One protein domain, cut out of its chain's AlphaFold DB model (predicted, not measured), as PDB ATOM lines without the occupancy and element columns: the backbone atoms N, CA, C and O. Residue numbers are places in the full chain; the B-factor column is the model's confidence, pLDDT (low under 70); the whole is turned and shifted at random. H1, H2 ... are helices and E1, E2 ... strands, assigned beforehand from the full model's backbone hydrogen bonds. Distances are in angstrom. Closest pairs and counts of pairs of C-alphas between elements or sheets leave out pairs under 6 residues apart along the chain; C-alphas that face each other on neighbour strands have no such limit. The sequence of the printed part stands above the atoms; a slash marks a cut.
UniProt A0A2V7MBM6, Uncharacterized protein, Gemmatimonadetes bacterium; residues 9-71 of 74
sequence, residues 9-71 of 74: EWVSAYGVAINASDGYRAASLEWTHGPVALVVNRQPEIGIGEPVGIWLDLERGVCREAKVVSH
ATOM      1  N   GLU A   9     105.698  33.550  19.397       97.38
ATOM      2  CA  GLU A   9     107.103  33.637  18.983       97.38
ATOM      3  C   GLU A   9     108.041  33.631  20.197       97.38
ATOM      4  O   GLU A   9     109.048  32.926  20.200       97.38
ATOM      5  N   TRP A  10     107.679  34.348  21.268       97.31
ATOM      6  CA  TRP A  10     108.464  34.362  22.503       97.31
ATOM      7  C   TRP A  10     108.482  32.981  23.162       97.31
ATOM      8  O   TRP A  10     109.539  32.501  23.563       97.31
ATOM      9  N   VAL A  11     107.328  32.314  23.233       98.06
ATOM     10  CA  VAL A  11     107.208  30.966  23.809       98.06
ATOM     11  C   VAL A  11     107.998  29.938  22.999       98.06
ATOM     12  O   VAL A  11     108.692  29.103  23.580       98.06
ATOM     13  N   SER A  12     107.965  30.027  21.669       98.00
ATOM     14  CA  SER A  12     108.789  29.185  20.798       98.00
ATOM     15  C   SER A  12     110.284  29.414  21.052       98.00
ATOM     16  O   SER A  12     111.029  28.457  21.278       98.00
ATOM     17  N   ALA A  13     110.717  30.679  21.119       98.06
ATOM     18  CA  ALA A  13     112.096  31.035  21.443       98.06
ATOM     19  C   ALA A  13     112.510  30.548  22.842       98.06
ATOM     20  O   ALA A  13     113.650  30.122  23.033       98.06
ATOM     21  N   TYR A  14     111.589  30.542  23.809       98.25
ATOM     22  CA  TYR A  14     111.846  30.016  25.144       98.25
ATOM     23  C   TYR A  14     112.110  28.505  25.127       98.25
ATOM     24  O   TYR A  14     113.091  28.060  25.718       98.25
ATOM     25  N   GLY A  15     111.325  27.720  24.381       98.25
ATOM     26  CA  GLY A  15     111.590  26.287  24.191       98.25
ATOM     27  C   GLY A  15     112.973  26.009  23.581       98.25
ATOM     28  O   GLY A  15     113.690  25.113  24.033       98.25
ATOM     29  N   VAL A  16     113.398  26.824  22.609       98.44
ATOM     30  CA  VAL A  16     114.755  26.756  22.035       98.44
ATOM     31  C   VAL A  16     115.820  27.073  23.089       98.44
ATOM     32  O   VAL A  16     116.803  26.341  23.205       98.44
ATOM     33  N   ALA A  17     115.618  28.125  23.885       98.25
ATOM     34  CA  ALA A  17     116.553  28.523  24.934       98.25
ATOM     35  C   ALA A  17     116.697  27.456  26.034       98.25
ATOM     36  O   ALA A  17     117.809  27.210  26.500       98.25
ATOM     37  N   ILE A  18     115.604  26.781  26.408       98.25
ATOM     38  CA  ILE A  18     115.625  25.643  27.339       98.25
ATOM     39  C   ILE A  18     116.544  24.538  26.799       98.25
ATOM     40  O   ILE A  18     117.440  24.078  27.503       98.25
ATOM     41  N   ASN A  19     116.377  24.157  25.529       98.44
ATOM     42  CA  ASN A  19     117.163  23.089  24.902       98.44
ATOM     43  C   ASN A  19     118.650  23.427  24.714       98.44
ATOM     44  O   ASN A  19     119.483  22.515  24.661       98.44
ATOM     45  N   ALA A  20     118.979  24.717  24.618       98.44
ATOM     46  CA  ALA A  20     120.347  25.221  24.529       98.44
ATOM     47  C   ALA A  20     121.050  25.343  25.897       98.44
ATOM     48  O   ALA A  20     122.246  25.617  25.944       98.44
ATOM     49  N   SER A  21     120.330  25.161  27.010       98.44
ATOM     50  CA  SER A  21     120.879  25.302  28.359       98.44
ATOM     51  C   SER A  21     121.399  23.970  28.902       98.44
ATOM     52  O   SER A  21     120.628  23.095  29.300       98.44
ATOM     53  N   ASP A  22     122.723  23.840  28.998       98.06
ATOM     54  CA  ASP A  22     123.369  22.667  29.605       98.06
ATOM     55  C   ASP A  22     122.994  22.497  31.083       98.06
ATOM     56  O   ASP A  22     122.784  21.379  31.555       98.06
ATOM     57  N   GLY A  23     122.846  23.612  31.808       98.19
ATOM     58  CA  GLY A  23     122.427  23.604  33.209       98.19
ATOM     59  C   GLY A  23     121.004  23.077  33.385       98.19
ATOM     60  O   GLY A  23     120.762  22.237  34.251       98.19
ATOM     61  N   TYR A  24     120.073  23.515  32.529       97.81
ATOM     62  CA  TYR A  24     118.710  22.984  32.531       97.81
ATOM     63  C   TYR A  24     118.705  21.491  32.203       97.81
ATOM     64  O   TYR A  24     118.097  20.705  32.934       97.81
ATOM     65  N   ARG A  25     119.418  21.095  31.141       97.81
ATOM     66  CA  ARG A  25     119.513  19.699  30.707       97.81
ATOM     67  C   ARG A  25     119.986  18.810  31.849       97.81
ATOM     68  O   ARG A  25     119.301  17.847  32.167       97.81
ATOM     69  N   ALA A  26     121.102  19.158  32.491       97.94
ATOM     70  CA  ALA A  26     121.674  18.391  33.596       97.94
ATOM     71  C   ALA A  26     120.727  18.292  34.802       97.94
ATOM     72  O   ALA A  26     120.571  17.212  35.368       97.94
ATOM     73  N   ALA A  27     120.064  19.391  35.170       97.56
ATOM     74  CA  ALA A  27     119.173  19.435  36.329       97.56
ATOM     75  C   ALA A  27     117.844  18.685  36.127       97.56
ATOM     76  O   ALA A  27     117.175  18.365  37.105       97.56
ATOM     77  N   SER A  28     117.441  18.416  34.882       96.62
ATOM     78  CA  SER A  28     116.126  17.845  34.558       96.62
ATOM     79  C   SER A  28     116.184  16.502  33.819       96.62
ATOM     80  O   SER A  28     115.169  16.047  33.291       96.62
ATOM     81  N   LEU A  29     117.333  15.812  33.826       97.25
ATOM     82  CA  LEU A  29     117.498  14.479  33.214       97.25
ATOM     83  C   LEU A  29     116.510  13.427  33.745       97.25
ATOM     84  O   LEU A  29     116.112  12.524  33.008       97.25
ATOM     85  N   GLU A  30     116.113  13.542  35.012       97.75
ATOM     86  CA  GLU A  30     115.178  12.617  35.667       97.75
ATOM     87  C   GLU A  30     113.715  13.078  35.583       97.75
ATOM     88  O   GLU A  30     112.820  12.381  36.052       97.75
ATOM     89  N   TRP A  31     113.438  14.225  34.953       96.75
ATOM     90  CA  TRP A  31     112.072  14.711  34.801       96.75
ATOM     91  C   TRP A  31     111.275  13.835  33.826       96.75
ATOM     92  O   TRP A  31     111.523  13.839  32.616       96.75
ATOM     93  N   THR A  32     110.277  13.123  34.351       95.56
ATOM     94  CA  THR A  32     109.330  12.301  33.575       95.56
ATOM     95  C   THR A  32     107.872  12.553  33.970       95.56
ATOM     96  O   THR A  32     107.009  11.713  33.731       95.56
ATOM     97  N   HIS A  33     107.583  13.689  34.608       94.81
ATOM     98  CA  HIS A  33     106.244  14.019  35.117       94.81
ATOM     99  C   HIS A  33     105.332  14.674  34.071       94.81
ATOM    100  O   HIS A  33     104.211  15.066  34.385       94.81
ATOM    101  N   GLY A  34     105.794  14.744  32.821       92.06
ATOM    102  CA  GLY A  34     105.038  15.294  31.708       92.06
ATOM    103  C   GLY A  34     105.122  16.820  31.626       92.06
ATOM    104  O   GLY A  34     106.071  17.424  32.142       92.06
ATOM    105  N   PRO A  35     104.165  17.447  30.924       96.19
ATOM    106  CA  PRO A  35     104.240  18.858  30.593       96.19
ATOM    107  C   PRO A  35     103.999  19.768  31.801       96.19
ATOM    108  O   PRO A  35     103.261  19.432  32.727       96.19
ATOM    109  N   VAL A  36     104.573  20.967  31.740       96.62
ATOM    110  CA  VAL A  36     104.375  22.039  32.721       96.62
ATOM    111  C   VAL A  36     103.648  23.199  32.058       96.62
ATOM    112  O   VAL A  36     104.010  23.623  30.961       96.62
ATOM    113  N   ALA A  37     102.640  23.739  32.742       95.75
ATOM    114  CA  ALA A  37     101.973  24.970  32.343       95.75
ATOM    115  C   ALA A  37     102.394  26.124  33.260       95.75
ATOM    116  O   ALA A  37     102.267  26.033  34.482       95.75
ATOM    117  N   LEU A  38     102.873  27.220  32.674       96.62
ATOM    118  CA  LEU A  38     103.075  28.492  33.364       96.62
ATOM    119  C   LEU A  38     101.888  29.398  33.040       96.62
ATOM    120  O   LEU A  38     101.647  29.701  31.872       96.62
ATOM    121  N   VAL A  39     101.145  29.826  34.059       95.19
ATOM    122  CA  VAL A  39     100.015  30.746  33.883       95.19
ATOM    123  C   VAL A  39     100.491  32.170  34.117       95.19
ATOM    124  O   VAL A  39     100.936  32.527  35.209       95.19
ATOM    125  N   VAL A  40     100.393  32.986  33.077       94.50
ATOM    126  CA  VAL A  40     100.637  34.421  33.134       94.50
ATOM    127  C   VAL A  40      99.309  35.094  33.435       94.50
ATOM    128  O   VAL A  40      98.395  35.078  32.614       94.50
ATOM    129  N   ASN A  41      99.191  35.665  34.629       94.19
ATOM    130  CA  ASN A  41      97.992  36.396  35.015       94.19
ATOM    131  C   ASN A  41      97.833  37.666  34.173       94.19
ATOM    132  O   ASN A  41      98.809  38.246  33.695       94.19
ATOM    133  N   ARG A  42      96.589  38.128  34.049       94.50
ATOM    134  CA  ARG A  42      96.265  39.424  33.453       94.50
ATOM    135  C   ARG A  42      97.039  40.546  34.156       94.50
ATOM    136  O   ARG A  42      96.901  40.720  35.365       94.50
ATOM    137  N   GLN A  43      97.813  41.311  33.389       94.44
ATOM    138  CA  GLN A  43      98.597  42.467  33.843       94.44
ATOM    139  C   GLN A  43      98.531  43.586  32.791       94.44
ATOM    140  O   GLN A  43      99.412  43.706  31.931       94.44
ATOM    141  N   PRO A  44      97.467  44.410  32.810       93.88
ATOM    142  CA  PRO A  44      97.240  45.428  31.788       93.88
ATOM    143  C   PRO A  44      98.332  46.500  31.751       93.88
ATOM    144  O   PRO A  44      98.595  47.056  30.688       93.88
ATOM    145  N   GLU A  45      99.000  46.763  32.880       94.69
ATOM    146  CA  GLU A  45     100.087  47.749  32.971       94.69
ATOM    147  C   GLU A  45     101.293  47.427  32.077       94.69
ATOM    148  O   GLU A  45     102.037  48.331  31.703       94.69
ATOM    149  N   ILE A  46     101.457  46.157  31.697       89.62
ATOM    150  CA  ILE A  46     102.510  45.683  30.792       89.62
ATOM    151  C   ILE A  46     101.945  45.111  29.483       89.62
ATOM    152  O   ILE A  46     102.650  44.427  28.747       89.62
ATOM    153  N   GLY A  47     100.674  45.395  29.176       90.75
ATOM    154  CA  GLY A  47     100.034  45.009  27.917       90.75
ATOM    155  C   GLY A  47      99.445  43.595  27.879       90.75
ATOM    156  O   GLY A  47      99.066  43.133  26.805       90.75
ATOM    157  N   ILE A  48      99.324  42.908  29.019       92.81
ATOM    158  CA  ILE A  48      98.722  41.568  29.102       92.81
ATOM    159  C   ILE A  48      97.247  41.715  29.481       92.81
ATOM    160  O   ILE A  48      96.888  41.785  30.658       92.81
ATOM    161  N   GLY A  49      96.396  41.821  28.460       92.12
ATOM    162  CA  GLY A  49      94.964  42.100  28.618       92.12
ATOM    163  C   GLY A  49      94.140  40.938  29.174       92.12
ATOM    164  O   GLY A  49      93.180  41.192  29.897       92.12
ATOM    165  N   GLU A  50      94.557  39.703  28.897       91.06
ATOM    166  CA  GLU A  50      93.905  38.451  29.297       91.06
ATOM    167  C   GLU A  50      94.955  37.482  29.862       91.06
ATOM    168  O   GLU A  50      96.125  37.580  29.476       91.06
ATOM    169  N   PRO A  51      94.590  36.561  30.772       93.06
ATOM    170  CA  PRO A  51      95.516  35.539  31.238       93.06
ATOM    171  C   PRO A  51      95.956  34.626  30.084       93.06
ATOM    172  O   PRO A  51      95.160  34.246  29.226       93.06
ATOM    173  N   VAL A  52      97.235  34.251  30.075       93.88
ATOM    174  CA  VAL A  52      97.842  33.425  29.023       93.88
ATOM    175  C   VAL A  52      98.512  32.207  29.645       93.88
ATOM    176  O   VAL A  52      99.309  32.338  30.571       93.88
ATOM    177  N   GLY A  53      98.226  31.015  29.126       96.25
ATOM    178  CA  GLY A  53      98.951  29.801  29.477       96.25
ATOM    179  C   GLY A  53     100.142  29.577  28.548       96.25
ATOM    180  O   GLY A  53     100.025  29.683  27.329       96.25
ATOM    181  N   ILE A  54     101.289  29.223  29.114       97.69
ATOM    182  CA  ILE A  54     102.459  28.734  28.384       97.69
ATOM    183  C   ILE A  54     102.603  27.256  28.716       97.69
ATOM    184  O   ILE A  54     102.899  26.908  29.856       97.69
ATOM    185  N   TRP A  55     102.394  26.392  27.731       98.00
ATOM    186  CA  TRP A  55     102.525  24.949  27.882       98.00
ATOM    187  C   TRP A  55     103.875  24.487  27.341       98.00
ATOM    188  O   TRP A  55     104.224  24.784  26.196       98.00
ATOM    189  N   LEU A  56     104.626  23.770  28.175       98.38
ATOM    190  CA  LEU A  56     105.955  23.254  27.880       98.38
ATOM    191  C   LEU A  56     105.935  21.735  28.008       98.38
ATOM    192  O   LEU A  56     105.708  21.204  29.096       98.38
ATOM    193  N   ASP A  57     106.202  21.040  26.912       98.19
ATOM    194  CA  ASP A  57     106.363  19.594  26.922       98.19
ATOM    195  C   ASP A  57     107.785  19.221  27.330       98.19
ATOM    196  O   ASP A  57     108.706  19.248  26.509       98.19
ATOM    197  N   LEU A  58     107.973  18.921  28.612       98.12
ATOM    198  CA  LEU A  58     109.284  18.691  29.203       98.12
ATOM    199  C   LEU A  58     109.499  17.203  29.469       98.12
ATOM    200  O   LEU A  58     108.702  16.556  30.151       98.12
ATOM    201  N   GLU A  59     110.615  16.669  28.983       97.62
ATOM    202  CA  GLU A  59     111.034  15.295  29.246       97.62
ATOM    203  C   GLU A  59     112.562  15.195  29.256       97.62
ATOM    204  O   GLU A  59     113.226  15.585  28.297       97.62
ATOM    205  N   ARG A  60     113.122  14.643  30.340       97.44
ATOM    206  CA  ARG A  60     114.532  14.231  30.457       97.44
ATOM    207  C   ARG A  60     115.547  15.254  29.921       97.44
ATOM    208  O   ARG A  60     116.444  14.907  29.151       97.44
ATOM    209  N   GLY A  61     115.429  16.515  30.326       96.62
ATOM    210  CA  GLY A  61     116.366  17.565  29.913       96.62
ATOM    211  C   GLY A  61     116.047  18.254  28.590       96.62
ATOM    212  O   GLY A  61     116.869  19.042  28.123       96.62
ATOM    213  N   VAL A  62     114.895  17.969  27.978       97.69
ATOM    214  CA  VAL A  62     114.497  18.505  26.672       97.69
ATOM    215  C   VAL A  62     113.087  19.090  26.739       97.69
ATOM    216  O   VAL A  62     112.174  18.493  27.303       97.69
ATOM    217  N   CYS A  63     112.906  20.248  26.111       98.25
ATOM    218  CA  CYS A  63     111.608  20.809  25.763       98.25
ATOM    219  C   CYS A  63     111.235  20.344  24.348       98.25
ATOM    220  O   CYS A  63     111.824  20.806  23.368       98.25
ATOM    221  N   ARG A  64     110.283  19.417  24.224       98.12
ATOM    222  CA  ARG A  64     109.851  18.840  22.936       98.12
ATOM    223  C   ARG A  64     108.960  19.793  22.145       98.12
ATOM    224  O   ARG A  64     109.057  19.856  20.924       98.12
ATOM    225  N   GLU A  65     108.125  20.554  22.843       98.12
ATOM    226  CA  GLU A  65     107.224  21.554  22.275       98.12
ATOM    227  C   GLU A  65     106.983  22.669  23.306       98.12
ATOM    228  O   GLU A  65     106.920  22.413  24.507       98.12
ATOM    229  N   ALA A  66     106.843  23.908  22.833       98.38
ATOM    230  CA  ALA A  66     106.437  25.054  23.637       98.38
ATOM    231  C   ALA A  66     105.351  25.825  22.879       98.38
ATOM    232  O   ALA A  66     105.568  26.219  21.729       98.38
ATOM    233  N   LYS A  67     104.190  26.048  23.500       97.69
ATOM    234  CA  LYS A  67     103.067  26.753  22.861       97.69
ATOM    235  C   LYS A  67     102.249  27.582  23.836       97.69
ATOM    236  O   LYS A  67     102.179  27.294  25.029       97.69
ATOM    237  N   VAL A  68     101.610  28.610  23.290       96.62
ATOM    238  CA  VAL A  68     100.586  29.378  24.000       96.62
ATOM    239  C   VAL A  68      99.293  28.569  24.016       96.62
ATOM    240  O   VAL A  68      98.889  28.020  22.992       96.62
ATOM    241  N   VAL A  69      98.643  28.506  25.173       93.88
ATOM    242  CA  VAL A  69      97.327  27.894  25.372       93.88
ATOM    243  C   VAL A  69      96.411  28.883  26.091       93.88
ATOM    244  O   VAL A  69      96.853  29.654  26.944       93.88
ATOM    245  N   SER A  70      95.129  28.882  25.740       81.06
ATOM    246  CA  SER A  70      94.105  29.622  26.476       81.06
ATOM    247  C   SER A  70      93.616  28.794  27.661       81.06
ATOM    248  O   SER A  70      93.485  27.573  27.550       81.06
ATOM    249  N   HIS A  71      93.303  29.450  28.779       65.69
ATOM    250  CA  HIS A  71      92.425  28.834  29.767       65.69
ATOM    251  C   HIS A  71      91.053  28.668  29.106       65.69
ATOM    252  O   HIS A  71      90.517  29.633  28.564       65.69
TER     253      HIS A  71
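AT A GLANCE: This is residues 9 to 71 of the 74 residues of an uncharacterized protein of Gemmatimonadetes bacterium (UniProt A0A2V7MBM6). One small sheet of three antiparallel strands has the helix H1 packed over one of its faces, lying lengthwise over the edge strand E3, while the short helix H2 turns a corner at one end of H1. At the other end of the sheet the long link between E1 and E2, residues 41 to 51, reaches away as a loop and makes part of the length. The printed part has 63 residues, with two named helices and three named strands in the order H1, H2, E1, E2, E3; the sheet's order is E1, E2, E3, and the class is mixed, helices and strands. The whole is only just loose, close to compact, with a radius of gyration of the C-alphas of 12.9 A, and its outline is elongated, spanning 37 by 20 by 16 A.

HOW THE PARTS SIT: H1, residues 9 to 19, and H2, residues 22 to 27, only just touch, and only at the corner by their tight link, with 3 pairs of C-alphas within 8 A. Their closest C-alphas are those of Ile 18 and Tyr 24, 6.6 A apart, and their lines are about perpendicular, at 73 degrees. In both helices every O i to N i+4 pair is within hydrogen-bond range. The sheet is a meander, each strand the antiparallel neighbour of the one before, of E1, residues 36 to 40, E2, residues 52 to 59, and E3, residues 62 to 69. E1 and E2 form a hairpin, their directions at 160 degrees, with N 38 and O 54 at 2.8 A. E2 and E3 form a hairpin too, at 162 degrees, with N 55 and O 67 at 2.9 A. E1 and E3 are the edge strands. H1 is on the sheet, at a height over the sheet of 7.6 A; H1 and the sheet of E1, E2 and E3 are two layers, a helix on one face of a sheet. It lies over E3 and runs along the strands, at 18 degrees to E3 on the local plane; the closest C-alphas of the two, Gly 15 and Ala 66, are 5.3 A apart. H2 only grazes the sheet, with its residues 24 to 26.

IN THESE COORDINATES: H1 begins at C-alpha 9, (107.103, 33.637, 18.983), and measures 15.7 A from first to last C-alpha. H2 measures 8.6 A and E1 12.9 A. E2 measures 22.4 A from C-alpha 52 at (97.842, 33.425, 29.023), and E3 19.6 A, ending at C-alpha 69, (97.327, 27.894, 25.372).

THE WHOLE: The C-alphas farthest apart are those of Glu 30 and Glu 45, at 38.3 A. The printed part has no cut. The link from E1 to E2, 11 residues, is long; that from H2 to E1 is short, and that from E2 to E3 is tight. The mean pLDDT of the printed part is 95.7, and residue 71 alone is under 70.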